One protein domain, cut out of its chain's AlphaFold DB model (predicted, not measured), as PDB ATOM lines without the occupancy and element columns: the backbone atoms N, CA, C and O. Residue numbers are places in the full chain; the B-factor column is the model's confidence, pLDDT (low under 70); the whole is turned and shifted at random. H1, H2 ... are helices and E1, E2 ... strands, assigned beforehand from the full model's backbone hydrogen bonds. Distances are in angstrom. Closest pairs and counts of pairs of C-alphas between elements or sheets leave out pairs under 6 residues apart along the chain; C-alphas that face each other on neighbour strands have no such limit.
ATOM      1  N   LEU A   3     -25.906  28.616  -0.108       79.38
ATOM      2  CA  LEU A   3     -24.638  28.157   0.480       79.38
ATOM      3  C   LEU A   3     -24.630  28.099   2.019       79.38
ATOM      4  O   LEU A   3     -23.800  27.401   2.582       79.38
ATOM      5  N   TYR A   4     -25.540  28.812   2.691       79.62
ATOM      6  CA  TYR A   4     -25.638  28.846   4.154       79.62
ATOM      7  C   TYR A   4     -26.831  28.031   4.687       79.62
ATOM      8  O   TYR A   4     -27.218  28.210   5.834       79.62
ATOM      9  N   GLY A   5     -27.491  27.216   3.852       83.19
ATOM     10  CA  GLY A   5     -28.681  26.438   4.241       83.19
ATOM     11  C   GLY A   5     -29.952  27.266   4.495       83.19
ATOM     12  O   GLY A   5     -31.043  26.718   4.584       83.19
ATOM     13  N   LEU A   6     -29.853  28.601   4.521       79.06
ATOM     14  CA  LEU A   6     -30.989  29.520   4.696       79.06
ATOM     15  C   LEU A   6     -32.007  29.450   3.546       79.06
ATOM     16  O   LEU A   6     -33.161  29.839   3.698       79.06
ATOM     17  N   GLY A   7     -31.581  28.982   2.369       78.38
ATOM     18  CA  GLY A   7     -32.456  28.844   1.203       78.38
ATOM     19  C   GLY A   7     -33.445  27.679   1.290       78.38
ATOM     20  O   GLY A   7     -34.469  27.738   0.604       78.38
ATOM     21  N   ASP A   8     -33.135  26.678   2.118       86.00
ATOM     22  CA  ASP A   8     -33.841  25.395   2.187       86.00
ATOM     23  C   ASP A   8     -34.818  25.323   3.372       86.00
ATOM     24  O   ASP A   8     -35.509  24.323   3.542       86.00
ATOM     25  N   GLN A   9     -34.911  26.385   4.181       82.56
ATOM     26  CA  GLN A   9     -35.913  26.471   5.239       82.56
ATOM     27  C   GLN A   9     -37.314  26.711   4.665       82.56
ATOM     28  O   GLN A   9     -37.493  27.503   3.734       82.56
ATOM     29  N   GLU A  10     -38.304  26.035   5.254       85.25
ATOM     30  CA  GLU A  10     -39.719  26.163   4.881       85.25
ATOM     31  C   GLU A  10     -40.238  27.587   5.118       85.25
ATOM     32  O   GLU A  10     -40.959  28.119   4.278       85.25
ATOM     33  N   CYS A  11     -39.793  28.227   6.204       86.44
ATOM     34  CA  CYS A  11     -40.075  29.624   6.518       86.44
ATOM     35  C   CYS A  11     -38.819  30.471   6.287       86.44
ATOM     36  O   CYS A  11     -37.833  30.365   7.022       86.44
ATOM     37  N   LYS A  12     -38.842  31.366   5.301       86.44
ATOM     38  CA  LYS A  12     -37.733  32.280   4.981       86.44
ATOM     39  C   LYS A  12     -37.810  33.533   5.852       86.44
ATOM     40  O   LYS A  12     -37.849  34.652   5.340       86.44
ATOM     41  N   ASN A  13     -37.809  33.322   7.168       87.81
ATOM     42  CA  ASN A  13     -37.877  34.354   8.205       87.81
ATOM     43  C   ASN A  13     -36.478  34.714   8.716       87.81
ATOM     44  O   ASN A  13     -36.186  34.603   9.902       87.81
ATOM     45  N   PHE A  14     -35.580  35.097   7.813       87.50
ATOM     46  CA  PHE A  14     -34.203  35.426   8.171       87.50
ATOM     47  C   PHE A  14     -33.808  36.803   7.649       87.50
ATOM     48  O   PHE A  14     -34.293  37.266   6.613       87.50
ATOM     49  N   LEU A  15     -32.881  37.435   8.362       87.88
ATOM     50  CA  LEU A  15     -32.201  38.649   7.941       87.88
ATOM     51  C   LEU A  15     -30.706  38.362   7.855       87.88
ATOM     52  O   LEU A  15     -30.102  37.864   8.803       87.88
ATOM     53  N   PHE A  16     -30.111  38.690   6.719       86.31
ATOM     54  CA  PHE A  16     -28.689  38.537   6.473       86.31
ATOM     55  C   PHE A  16     -28.053  39.917   6.323       86.31
ATOM     56  O   PHE A  16     -28.395  40.664   5.407       86.31
ATOM     57  N   ILE A  17     -27.131  40.256   7.223       85.12
ATOM     58  CA  ILE A  17     -26.389  41.519   7.197       85.12
ATOM     59  C   ILE A  17     -24.936  41.198   6.866       85.12
ATOM     60  O   ILE A  17     -24.271  40.474   7.605       85.12
ATOM     61  N   ILE A  18     -24.437  41.741   5.759       81.75
ATOM     62  CA  ILE A  18     -23.045  41.574   5.334       81.75
ATOM     63  C   ILE A  18     -22.359  42.924   5.432       81.75
ATOM     64  O   ILE A  18     -22.679  43.836   4.671       81.75
ATOM     65  N   GLY A  19     -21.400  43.040   6.347       79.44
ATOM     66  CA  GLY A  19     -20.463  44.155   6.380       79.44
ATOM     67  C   GLY A  19     -19.206  43.798   5.599       79.44
ATOM     68  O   GLY A  19     -18.468  42.901   6.000       79.44
ATOM     69  N   VAL A  20     -18.940  44.497   4.497       74.56
ATOM     70  CA  VAL A  20     -17.690  44.342   3.745       74.56
ATOM     71  C   VAL A  20     -16.779  45.519   4.061       74.56
ATOM     72  O   VAL A  20     -17.026  46.658   3.648       74.56
ATOM     73  N   GLN A  21     -15.690  45.240   4.777       69.25
ATOM     74  CA  GLN A  21     -14.614  46.200   4.978       69.25
ATOM     75  C   GLN A  21     -13.698  46.178   3.755       69.25
ATOM     76  O   GLN A  21     -12.708  45.451   3.696       69.25
ATOM     77  N   THR A  22     -14.026  46.980   2.747       61.25
ATOM     78  CA  THR A  22     -13.111  47.149   1.619       61.25
ATOM     79  C   THR A  22     -12.100  48.247   1.943       61.25
ATOM     80  O   THR A  22     -12.444  49.403   2.173       61.25
ATOM     81  N   TYR A  23     -10.813  47.907   1.928       49.12
ATOM     82  CA  TYR A  23      -9.728  48.892   2.006       49.12
ATOM     83  C   TYR A  23      -9.513  49.629   0.667       49.12
ATOM     84  O   TYR A  23      -8.726  50.570   0.589       49.12
ATOM     85  N   LYS A  24     -10.203  49.198  -0.402       43.25
ATOM     86  CA  LYS A  24     -10.019  49.659  -1.788       43.25
ATOM     87  C   LYS A  24     -11.296  49.586  -2.635       43.25
ATOM     88  O   LYS A  24     -11.214  49.305  -3.831       43.25
ATOM     89  N   ALA A  25     -12.479  49.860  -2.088       41.62
ATOM     90  CA  ALA A  25     -13.585  50.168  -2.987       41.62
ATOM     91  C   ALA A  25     -13.345  51.536  -3.620       41.62
ATOM     92  O   ALA A  25     -13.700  52.585  -3.087       41.62
ATOM     93  N   TYR A  26     -12.743  51.505  -4.805       39.19
ATOM     94  CA  TYR A  26     -12.930  52.533  -5.810       39.19
ATOM     95  C   TYR A  26     -14.413  52.546  -6.194       39.19
ATOM     96  O   TYR A  26     -14.791  52.076  -7.267       39.19
ATOM     97  N   VAL A  27     -15.272  53.093  -5.334       37.09
ATOM     98  CA  VAL A  27     -16.539  53.616  -5.826       37.09
ATOM     99  C   VAL A  27     -16.141  54.751  -6.741       37.09
ATOM    100  O   VAL A  27     -15.614  55.775  -6.311       37.09
ATOM    101  N   ARG A  28     -16.344  54.544  -8.041       34.50
ATOM    102  CA  ARG A  28     -16.362  55.627  -9.016       34.50
ATOM    103  C   ARG A  28     -17.559  56.529  -8.706       34.50
ATOM    104  O   ARG A  28     -18.511  56.576  -9.475       34.50
ATOM    105  N   VAL A  29     -17.501  57.291  -7.621       35.22
ATOM    106  CA  VAL A  29     -18.172  58.583  -7.616       35.22
ATOM    107  C   VAL A  29     -17.200  59.500  -8.337       35.22
ATOM    108  O   VAL A  29     -16.167  59.901  -7.806       35.22
ATOM    109  N   SER A  30     -17.464  59.734  -9.621       38.31
ATOM    110  CA  SER A  30     -16.761  60.758 -10.388       38.31
ATOM    111  C   SER A  30     -17.039  62.118  -9.754       38.31
ATOM    112  O   SER A  30     -18.001  62.776 -10.136       38.31
ATOM    113  N   ARG A  31     -16.225  62.507  -8.771       37.16
ATOM    114  CA  ARG A  31     -15.794  63.872  -8.432       37.16
ATOM    115  C   ARG A  31     -15.099  63.844  -7.071       37.16
ATOM    116  O   ARG A  31     -15.733  63.600  -6.063       37.16
ATOM    117  N   SER A  32     -13.793  64.101  -7.123       41.62
ATOM    118  CA  SER A  32     -12.953  64.811  -6.152       41.62
ATOM    119  C   SER A  32     -13.243  64.684  -4.644       41.62
ATOM    120  O   SER A  32     -14.286  65.103  -4.166       41.62
ATOM    121  N   PHE A  33     -12.167  64.333  -3.931       37.66
ATOM    122  CA  PHE A  33     -11.893  64.477  -2.492       37.66
ATOM    123  C   PHE A  33     -12.378  63.388  -1.525       37.66
ATOM    124  O   PHE A  33     -13.563  63.160  -1.331       37.66
ATOM    125  N   GLY A  34     -11.391  62.816  -0.824       37.31
ATOM    126  CA  GLY A  34     -11.559  62.028   0.394       37.31
ATOM    127  C   GLY A  34     -11.221  60.554   0.204       37.31
ATOM    128  O   GLY A  34     -11.935  59.830  -0.480       37.31
ATOM    129  N   HIS A  35     -10.155  60.081   0.856       38.62
ATOM    130  CA  HIS A  35      -9.989  58.659   1.173       38.62
ATOM    131  C   HIS A  35     -11.059  58.263   2.210       38.62
ATOM    132  O   HIS A  35     -10.754  58.034   3.378       38.62
ATOM    133  N   SER A  36     -12.326  58.238   1.802       42.44
ATOM    134  CA  SER A  36     -13.396  57.659   2.605       42.44
ATOM    135  C   SER A  36     -13.339  56.152   2.418       42.44
ATOM    136  O   SER A  36     -13.527  55.640   1.314       42.44
ATOM    137  N   PHE A  37     -13.025  55.443   3.500       49.72
ATOM    138  CA  PHE A  37     -13.249  54.007   3.582       49.72
ATOM    139  C   PHE A  37     -14.742  53.768   3.344       49.72
ATOM    140  O   PHE A  37     -15.577  54.190   4.136       49.72
ATOM    141  N   LEU A  38     -15.077  53.156   2.212       48.56
ATOM    142  CA  LEU A  38     -16.447  52.791   1.888       48.56
ATOM    143  C   LEU A  38     -16.699  51.407   2.473       48.56
ATOM    144  O   LEU A  38     -16.325  50.381   1.899       48.56
ATOM    145  N   THR A  39     -17.287  51.402   3.662       59.81
ATOM    146  CA  THR A  39     -17.868  50.196   4.240       59.81
ATOM    147  C   THR A  39     -19.227  49.990   3.596       59.81
ATOM    148  O   THR A  39     -20.108  50.839   3.712       59.81
ATOM    149  N   PHE A  40     -19.392  48.874   2.892       66.31
ATOM    150  CA  PHE A  40     -20.694  48.489   2.364       66.31
ATOM    151  C   PHE A  40     -21.352  47.578   3.372       66.31
ATOM    152  O   PHE A  40     -20.790  46.539   3.722       66.31
ATOM    153  N   VAL A  41     -22.542  47.963   3.818       72.44
ATOM    154  CA  VAL A  41     -23.433  47.050   4.518       72.44
ATOM    155  C   VAL A  41     -24.557  46.699   3.561       72.44
ATOM    156  O   VAL A  41     -25.331  47.565   3.165       72.44
ATOM    157  N   THR A  42     -24.620  45.437   3.147       77.81
ATOM    158  CA  THR A  42     -25.751  44.926   2.366       77.81
ATOM    159  C   THR A  42     -26.643  44.109   3.271       77.81
ATOM    160  O   THR A  42     -26.163  43.235   3.996       77.81
ATOM    161  N   VAL A  43     -27.940  44.373   3.195       82.56
ATOM    162  CA  VAL A  43     -28.958  43.685   3.978       82.56
ATOM    163  C   VAL A  43     -29.826  42.901   3.016       82.56
ATOM    164  O   VAL A  43     -30.295  43.450   2.020       82.56
ATOM    165  N   GLN A  44     -30.025  41.621   3.294       84.69
ATOM    166  CA  GLN A  44     -30.941  40.784   2.538       84.69
ATOM    167  C   GLN A  44     -31.935  40.126   3.487       84.69
ATOM    168  O   GLN A  44     -31.546  39.512   4.477       84.69
ATOM    169  N   THR A  45     -33.217  40.241   3.170       85.31
ATOM    170  CA  THR A  45     -34.305  39.595   3.902       85.31
ATOM    171  C   THR A  45     -34.761  38.343   3.166       85.31
ATOM    172  O   THR A  45     -34.710  38.261   1.933       85.31
ATOM    173  N   GLY A  46     -35.202  37.340   3.918       85.50
ATOM    174  CA  GLY A  46     -35.986  36.251   3.358       85.50
ATOM    175  C   GLY A  46     -37.381  36.737   2.938       85.50
ATOM    176  O   GLY A  46     -37.856  37.774   3.392       85.50
ATOM    177  N   LYS A  47     -38.027  36.000   2.026       86.25
ATOM    178  CA  LYS A  47     -39.306  36.412   1.416       86.25
ATOM    179  C   LYS A  47     -40.472  36.468   2.404       86.25
ATOM    180  O   LYS A  47     -41.413  37.215   2.161       86.25
ATOM    181  N   ASP A  48     -40.401  35.675   3.466       87.00
ATOM    182  CA  ASP A  48     -41.486  35.534   4.436       87.00
ATOM    183  C   ASP A  48     -41.339  36.544   5.592       87.00
ATOM    184  O   ASP A  48     -42.305  36.840   6.294       87.00
ATOM    185  N   LEU A  49     -40.158  37.168   5.721       86.00
ATOM    186  CA  LEU A  49     -39.896  38.236   6.679       86.00
ATOM    187  C   LEU A  49     -40.399  39.588   6.144       86.00
ATOM    188  O   LEU A  49     -39.702  40.290   5.407       86.00
ATOM    189  N   GLN A  50     -41.611  39.971   6.539       86.44
ATOM    190  CA  GLN A  50     -42.185  41.279   6.218       86.44
ATOM    191  C   GLN A  50     -41.652  42.350   7.174       86.44
ATOM    192  O   GLN A  50     -42.216  42.583   8.239       86.44
ATOM    193  N   LEU A  51     -40.552  43.001   6.793       86.50
ATOM    194  CA  LEU A  51     -40.046  44.183   7.495       86.50
ATOM    195  C   LEU A  51     -40.553  45.467   6.824       86.50
ATOM    196  O   LEU A  51     -40.713  45.489   5.599       86.50
ATOM    197  N   PRO A  52     -40.747  46.559   7.584       88.25
ATOM    198  CA  PRO A  52     -41.007  47.868   7.000       88.25
ATOM    199  C   PRO A  52     -39.892  48.256   6.022       88.25
ATOM    200  O   PRO A  52     -38.705  48.139   6.337       88.25
ATOM    201  N   SER A  53     -40.260  48.732   4.831       85.81
ATOM    202  CA  SER A  53     -39.295  49.050   3.768       85.81
ATOM    203  C   SER A  53     -38.307  50.156   4.150       85.81
ATOM    204  O   SER A  53     -37.222  50.231   3.580       85.81
ATOM    205  N   ASP A  54     -38.673  51.002   5.111       87.62
ATOM    206  CA  ASP A  54     -37.886  52.125   5.617       87.62
ATOM    207  C   ASP A  54     -37.086  51.797   6.892       87.62
ATOM    208  O   ASP A  54     -36.248  52.592   7.318       87.62
ATOM    209  N   MET A  55     -37.281  50.614   7.489       88.12
ATOM    210  CA  MET A  55     -36.630  50.215   8.743       88.12
ATOM    211  C   MET A  55     -35.100  50.287   8.651       88.12
ATOM    212  O   MET A  55     -34.455  50.938   9.473       88.12
ATOM    213  N   MET A  56     -34.504  49.655   7.633       85.25
ATOM    214  CA  MET A  56     -33.042  49.623   7.502       85.25
ATOM    215  C   MET A  56     -32.460  51.002   7.188       85.25
ATOM    216  O   MET A  56     -31.376  51.328   7.665       85.25
ATOM    217  N   GLU A  57     -33.177  51.838   6.434       86.31
ATOM    218  CA  GLU A  57     -32.758  53.215   6.158       86.31
ATOM    219  C   GLU A  57     -32.669  54.033   7.454       86.31
ATOM    220  O   GLU A  57     -31.655  54.693   7.703       86.31
ATOM    221  N   ARG A  58     -33.675  53.910   8.334       86.31
ATOM    222  CA  ARG A  58     -33.663  54.555   9.655       86.31
ATOM    223  C   ARG A  58     -32.491  54.071  10.506       86.31
ATOM    224  O   ARG A  58     -31.748  54.909  11.020       86.31
ATOM    225  N   ILE A  59     -32.273  52.760  10.599       85.81
ATOM    226  CA  ILE A  59     -31.165  52.182  11.381       85.81
ATOM    227  C   ILE A  59     -29.814  52.696  10.863       85.81
ATOM    228  O   ILE A  59     -28.986  53.183  11.636       85.81
ATOM    229  N   PHE A  60     -29.591  52.677   9.545       84.69
ATOM    230  CA  PHE A  60     -28.329  53.157   8.979       84.69
ATOM    231  C   PHE A  60     -28.122  54.656   9.175       84.69
ATOM    232  O   PHE A  60     -26.992  55.074   9.439       84.69
ATOM    233  N   SER A  61     -29.180  55.466   9.121       84.19
ATOM    234  CA  SER A  61     -29.070  56.904   9.384       84.19
ATOM    235  C   SER A  61     -28.565  57.202  10.805       84.19
ATOM    236  O   SER A  61     -27.747  58.104  10.989       84.19
ATOM    237  N   GLN A  62     -28.958  56.391  11.794       83.44
ATOM    238  CA  GLN A  62     -28.526  56.533  13.188       83.44
ATOM    239  C   GLN A  62     -27.073  56.085  13.395       83.44
ATOM    240  O   GLN A  62     -26.331  56.692  14.171       83.44
ATOM    241  N   VAL A  63     -26.640  55.048  12.673       81.25
ATOM    242  CA  VAL A  63     -25.305  54.447  12.831       81.25
ATOM    243  C   VAL A  63     -24.253  55.082  11.905       81.25
ATOM    244  O   VAL A  63     -23.056  54.903  12.120       81.25
ATOM    245  N   THR A  64     -24.648  55.900  10.920       78.50
ATOM    246  CA  THR A  64     -23.728  56.537   9.949       78.50
ATOM    247  C   THR A  64     -22.568  57.281  10.627       78.50
ATOM    248  O   THR A  64     -21.425  57.197  10.176       78.50
ATOM    249  N   ASN A  65     -22.824  57.941  11.761       74.06
ATOM    250  CA  ASN A  65     -21.797  58.674  12.505       74.06
ATOM    251  C   ASN A  65     -20.707  57.766  13.103       74.06
ATOM    252  O   ASN A  65     -19.572  58.208  13.277       74.06
ATOM    253  N   LEU A  66     -21.021  56.496  13.370       72.50
ATOM    254  CA  LEU A  66     -20.105  55.528  13.979       72.50
ATOM    255  C   LEU A  66     -19.159  54.880  12.960       72.50
ATOM    256  O   LEU A  66     -18.080  54.423  13.323       72.50
ATOM    257  N   PHE A  67     -19.473  54.908  11.663       70.94
ATOM    258  CA  PHE A  67     -18.509  54.463  10.646       70.94
ATOM    259  C   PHE A  67     -17.265  55.364  10.598       70.94
ATOM    260  O   PHE A  67     -16.168  54.895  10.285       70.94
ATOM    261  N   ASN A  68     -17.401  56.639  10.978       69.69
ATOM    262  CA  ASN A  68     -16.288  57.587  11.014       69.69
ATOM    263  C   ASN A  68     -15.279  57.290  12.134       69.69
ATOM    264  O   ASN A  68     -14.099  57.604  11.977       69.69
ATOM    265  N   SER A  69     -15.702  56.655  13.235       74.31
ATOM    266  CA  SER A  69     -14.820  56.328  14.366       74.31
ATOM    267  C   SER A  69     -13.957  55.082  14.127       74.31
ATOM    268  O   SER A  69     -13.145  54.730  14.979       74.31
ATOM    269  N   ARG A  70     -14.087  54.419  12.962       71.94
ATOM    270  CA  ARG A  70     -13.410  53.152  12.608       71.94
ATOM    271  C   ARG A  70     -13.671  51.999  13.588       71.94
ATOM    272  O   ARG A  70     -12.984  50.979  13.509       71.94
ATOM    273  N   ASN A  71     -14.669  52.110  14.465       78.56
ATOM    274  CA  ASN A  71     -15.050  51.036  15.371       78.56
ATOM    275  C   ASN A  71     -16.122  50.138  14.735       78.56
ATOM    276  O   ASN A  71     -17.309  50.220  15.043       78.56
ATOM    277  N   TYR A  72     -15.705  49.276  13.804       79.06
ATOM    278  CA  TYR A  72     -16.631  48.438  13.031       79.06
ATOM    279  C   TYR A  72     -17.408  47.430  13.886       79.06
ATOM    280  O   TYR A  72     -18.536  47.085  13.544       79.06
ATOM    281  N   MET A  73     -16.822  46.967  14.993       80.56
ATOM    282  CA  MET A  73     -17.491  46.033  15.900       80.56
ATOM    283  C   MET A  73     -18.612  46.719  16.676       80.56
ATOM    284  O   MET A  73     -19.689  46.146  16.808       80.56
ATOM    285  N   GLU A  74     -18.390  47.954  17.127       83.81
ATOM    286  CA  GLU A  74     -19.417  48.772  17.780       83.81
ATOM    287  C   GLU A  74     -20.540  49.140  16.804       83.81
ATOM    288  O   GLU A  74     -21.715  48.967  17.118       83.81
ATOM    289  N   VAL A  75     -20.180  49.547  15.582       84.06
ATOM    290  CA  VAL A  75     -21.128  49.792  14.485       84.06
ATOM    291  C   VAL A  75     -22.010  48.570  14.236       84.06
ATOM    292  O   VAL A  75     -23.232  48.692  14.190       84.06
ATOM    293  N   LEU A  76     -21.407  47.387  14.080       83.56
ATOM    294  CA  LEU A  76     -22.152  46.162  13.806       83.56
ATOM    295  C   LEU A  76     -23.021  45.753  14.999       83.56
ATOM    296  O   LEU A  76     -24.173  45.378  14.798       83.56
ATOM    297  N   SER A  77     -22.497  45.867  16.225       86.69
ATOM    298  CA  SER A  77     -23.253  45.606  17.454       86.69
ATOM    299  C   SER A  77     -24.501  46.480  17.517       86.69
ATOM    300  O   SER A  77     -25.599  45.970  17.721       86.69
ATOM    301  N   LYS A  78     -24.349  47.777  17.233       89.12
ATOM    302  CA  LYS A  78     -25.457  48.727  17.253       89.12
ATOM    303  C   LYS A  78     -26.460  48.489  16.130       89.12
ATOM    304  O   LYS A  78     -27.655  48.577  16.361       89.12
ATOM    305  N   ILE A  79     -26.007  48.122  14.927       87.62
ATOM    306  CA  ILE A  79     -26.922  47.719  13.845       87.62
ATOM    307  C   ILE A  79     -27.761  46.517  14.281       87.62
ATOM    308  O   ILE A  79     -28.967  46.523  14.049       87.62
ATOM    309  N   ILE A  80     -27.151  45.499  14.895       88.44
ATOM    310  CA  ILE A  80     -27.864  44.295  15.347       88.44
ATOM    311  C   ILE A  80     -28.880  44.646  16.440       88.44
ATOM    312  O   ILE A  80     -30.029  44.221  16.345       88.44
ATOM    313  N   GLU A  81     -28.482  45.446  17.428       90.19
ATOM    314  CA  GLU A  81     -29.346  45.898  18.524       90.19
ATOM    315  C   GLU A  81     -30.553  46.697  18.010       90.19
ATOM    316  O   GLU A  81     -31.702  46.354  18.296       90.19
ATOM    317  N   GLU A  82     -30.309  47.700  17.164       89.81
ATOM    318  CA  GLU A  82     -31.362  48.538  16.584       89.81
ATOM    319  C   GLU A  82     -32.285  47.748  15.653       89.81
ATOM    320  O   GLU A  82     -33.502  47.932  15.656       89.81
ATOM    321  N   THR A  83     -31.720  46.810  14.890       88.44
ATOM    322  CA  THR A  83     -32.497  45.890  14.056       88.44
ATOM    323  C   THR A  83     -33.397  45.009  14.914       88.44
ATOM    324  O   THR A  83     -34.580  44.882  14.606       88.44
ATOM    325  N   GLY A  84     -32.873  44.421  15.994       88.56
ATOM    326  CA  GLY A  84     -33.654  43.600  16.918       88.56
ATOM    327  C   GLY A  84     -34.790  44.391  17.565       88.56
ATOM    328  O   GLY A  84     -35.925  43.918  17.607       88.56
ATOM    329  N   ARG A  85     -34.518  45.632  17.983       88.19
ATOM    330  CA  ARG A  85     -35.514  46.551  18.552       88.19
ATOM    331  C   ARG A  85     -36.638  46.865  17.563       88.19
ATOM    332  O   ARG A  85     -37.809  46.719  17.907       88.19
ATOM    333  N   GLU A  86     -36.305  47.260  16.337       87.75
ATOM    334  CA  GLU A  86     -37.299  47.577  15.303       87.75
ATOM    335  C   GLU A  86     -38.069  46.329  14.840       87.75
ATOM    336  O   GLU A  86     -39.272  46.413  14.607       87.75
ATOM    337  N   MET A  87     -37.424  45.157  14.772       86.25
ATOM    338  CA  MET A  87     -38.120  43.890  14.517       86.25
ATOM    339  C   MET A  87     -39.124  43.571  15.621       86.25
ATOM    340  O   MET A  87     -40.260  43.214  15.321       86.25
ATOM    341  N   LEU A  88     -38.738  43.726  16.890       86.25
ATOM    342  CA  LEU A  88     -39.659  43.527  18.007       86.25
ATOM    343  C   LEU A  88     -40.852  44.478  17.900       86.25
ATOM    344  O   LEU A  88     -41.972  44.040  18.119       86.25
ATOM    345  N   LEU A  89     -40.648  45.740  17.520       86.06
ATOM    346  CA  LEU A  89     -41.750  46.684  17.305       86.06
ATOM    347  C   LEU A  89     -42.632  46.307  16.105       86.06
ATOM    348  O   LEU A  89     -43.846  46.462  16.176       86.06
ATOM    349  N   ALA A  90     -42.042  45.803  15.020       83.19
ATOM    350  CA  ALA A  90     -42.774  45.405  13.819       83.19
ATOM    351  C   ALA A  90     -43.612  44.131  14.022       83.19
ATOM    352  O   ALA A  90     -44.682  44.006  13.428       83.19
ATOM    353  N   PHE A  91     -43.135  43.196  14.851       80.56
ATOM    354  CA  PHE A  91     -43.795  41.910  15.094       80.56
ATOM    355  C   PHE A  91     -44.614  41.860  16.389       80.56
ATOM    356  O   PHE A  91     -45.335  40.883  16.601       80.56
ATOM    357  N   LYS A  92     -44.543  42.879  17.256       72.69
ATOM    358  CA  LYS A  92     -45.322  42.887  18.497       72.69
ATOM    359  C   LYS A  92     -46.725  43.450  18.321       72.69
ATOM    360  O   LYS A  92     -46.942  44.639  18.112       72.69
ATOM    361  N   THR A  93     -47.673  42.549  18.548       57.88
ATOM    362  CA  THR A  93     -48.948  42.773  19.229       57.88
ATOM    363  C   THR A  93     -48.680  43.407  20.606       57.88
ATOM    364  O   THR A  93     -47.777  42.974  21.319       57.88
ATOM    365  N   GLU A  94     -49.433  44.444  20.969       52.62
ATOM    366  CA  GLU A  94     -49.100  45.481  21.968       52.62
ATOM    367  C   GLU A  94     -48.672  45.016  23.387       52.62
ATOM    368  O   GLU A  94     -48.023  45.786  24.095       52.62
ATOM    369  N   GLU A  95     -48.949  43.779  23.812       55.62
ATOM    370  CA  GLU A  95     -48.795  43.343  25.214       55.62
ATOM    371  C   GLU A  95     -47.377  42.908  25.639       55.62
ATOM    372  O   GLU A  95     -47.015  43.093  26.796       55.62
ATOM    373  N   ALA A  96     -46.524  42.392  24.746       55.19
ATOM    374  CA  ALA A  96     -45.233  41.794  25.148       55.19
ATOM    375  C   ALA A  96     -44.028  42.765  25.090       55.19
ATOM    376  O   ALA A  96     -42.867  42.363  25.234       55.19
ATOM    377  N   THR A  97     -44.247  44.045  24.771       57.53
ATOM    378  CA  THR A  97     -43.181  44.967  24.321       57.53
ATOM    379  C   THR A  97     -42.431  45.671  25.439       57.53
ATOM    380  O   THR A  97     -41.217  45.853  25.327       57.53
ATOM    381  N   SER A  98     -43.119  46.037  26.518       58.44
ATOM    382  CA  SER A  98     -42.551  46.901  27.556       58.44
ATOM    383  C   SER A  98     -41.519  46.211  28.444       58.44
ATOM    384  O   SER A  98     -40.581  46.870  28.881       58.44
ATOM    385  N   GLU A  99     -41.655  44.906  28.697       61.69
ATOM    386  CA  GLU A  99     -40.728  44.179  29.578       61.69
ATOM    387  C   GLU A  99     -39.407  43.841  28.874       61.69
ATOM    388  O   GLU A  99     -38.337  44.151  29.390       61.69
ATOM    389  N   LEU A 100     -39.465  43.339  27.636       63.59
ATOM    390  CA  LEU A 100     -38.272  42.982  26.851       63.59
ATOM    391  C   LEU A 100     -37.400  44.192  26.472       63.59
ATOM    392  O   LEU A 100     -36.176  44.091  26.470       63.59
ATOM    393  N   ILE A 101     -38.002  45.347  26.150       66.31
ATOM    394  CA  ILE A 101     -37.231  46.567  25.833       66.31
ATOM    395  C   ILE A 101     -36.473  47.060  27.071       66.31
ATOM    396  O   ILE A 101     -35.358  47.572  26.952       66.31
ATOM    397  N   LYS A 102     -37.055  46.883  28.260       64.62
ATOM    398  CA  LYS A 102     -36.430  47.289  29.515       64.62
ATOM    399  C   LYS A 102     -35.216  46.415  29.852       64.62
ATOM    400  O   LYS A 102     -34.173  46.969  30.186       64.62
ATOM    401  N   GLU A 103     -35.303  45.097  29.659       66.56
ATOM    402  CA  GLU A 103     -34.162  44.184  29.866       66.56
ATOM    403  C   GLU A 103     -33.000  44.429  28.891       66.56
ATOM    404  O   GLU A 103     -31.839  44.412  29.298       66.56
ATOM    405  N   LEU A 104     -33.291  44.710  27.617       62.62
ATOM    406  CA  LEU A 104     -32.259  45.041  26.623       62.62
ATOM    407  C   LEU A 104     -31.535  46.358  26.946       62.62
ATOM    408  O   LEU A 104     -30.340  46.481  26.691       62.62
ATOM    409  N   SER A 105     -32.244  47.320  27.543       62.28
ATOM    410  CA  SER A 105     -31.685  48.630  27.894       62.28
ATOM    411  C   SER A 105     -30.841  48.590  29.176       62.28
ATOM    412  O   SER A 105     -29.846  49.302  29.273       62.28
ATOM    413  N   GLU A 106     -31.200  47.746  30.152       60.34
ATOM    414  CA  GLU A 106     -30.477  47.624  31.433       60.34
ATOM    415  C   GLU A 106     -29.202  46.755  31.344       60.34
ATOM    416  O   GLU A 106     -28.360  46.814  32.238       60.34
ATOM    417  N   SER A 107     -28.998  45.984  30.267       51.94
ATOM    418  CA  SER A 107     -27.830  45.093  30.128       51.94
ATOM    419  C   SER A 107     -26.546  45.783  29.622       51.94
ATOM    420  O   SER A 107     -25.455  45.231  29.776       51.94
ATOM    421  N   THR A 108     -26.635  46.998  29.066       46.22
ATOM    422  CA  THR A 108     -25.519  47.637  28.330       46.22
ATOM    423  C   THR A 108     -24.845  48.801  29.080       46.22
ATOM    424  O   THR A 108     -23.832  49.337  28.625       46.22
TER     425      THR A 108
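What this domain is: This is residues 3 to 108 of the 326 residues of an uncharacterized protein of Steinernema glaseri (UniProt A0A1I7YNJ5). A two-stranded ribbon, E1 and E2, is loosely covered on one face by the helical hairpin H1 and H2; H3 folds back along H2, farther from the ribbon. Residues 28 to 34 stick out. The printed part has 106 residues, ordered E1, E2, H1, H2, H3, with an antiparallel sheet E1 - E2: mixed class, loose, radius of gyration of the C-alphas 16.6 A, spans 52 by 37 by 22 A.

How they stand to each other: Start at hairpin E1, residues 15 to 21, and E2, residues 39 to 45; N 16 and O 44, 2.8 A apart, are within hydrogen-bond range. H1, residues 55 to 67, touches H2, residues 72 to 91, opposite ways at a shallow tilt of 20 degrees; their closest C-alphas, Leu 66 and Val 75, are 5.8 A apart. H3, residues 94 to 106, only just touches H2, with 3 pairs of C-alphas within 8 A, the closest Leu 89 and Thr 97, 7.4 A. Every O i to N i+4 pair is within hydrogen-bond range in H2, 6 of 9 in H1, 5 of 9 in H3.

Where its parts are: Find C-alpha 15 at (-32.201, 38.649, 7.941); E1 runs 19.4 A, E2 19.6 A, H1 18.7 A, H2 28.0 A, and H3 21.0 A to C-alpha 106 at (-30.477, 47.624, 31.433).

The domain as a whole: The farthest C-alphas, Ser 32 and Glu 95, are 52.2 A apart. The printed part has no cut; E1 to E2 is a long link. Look for pLDDT under 70 in residues 21 to 40, 68 and 93 to 108.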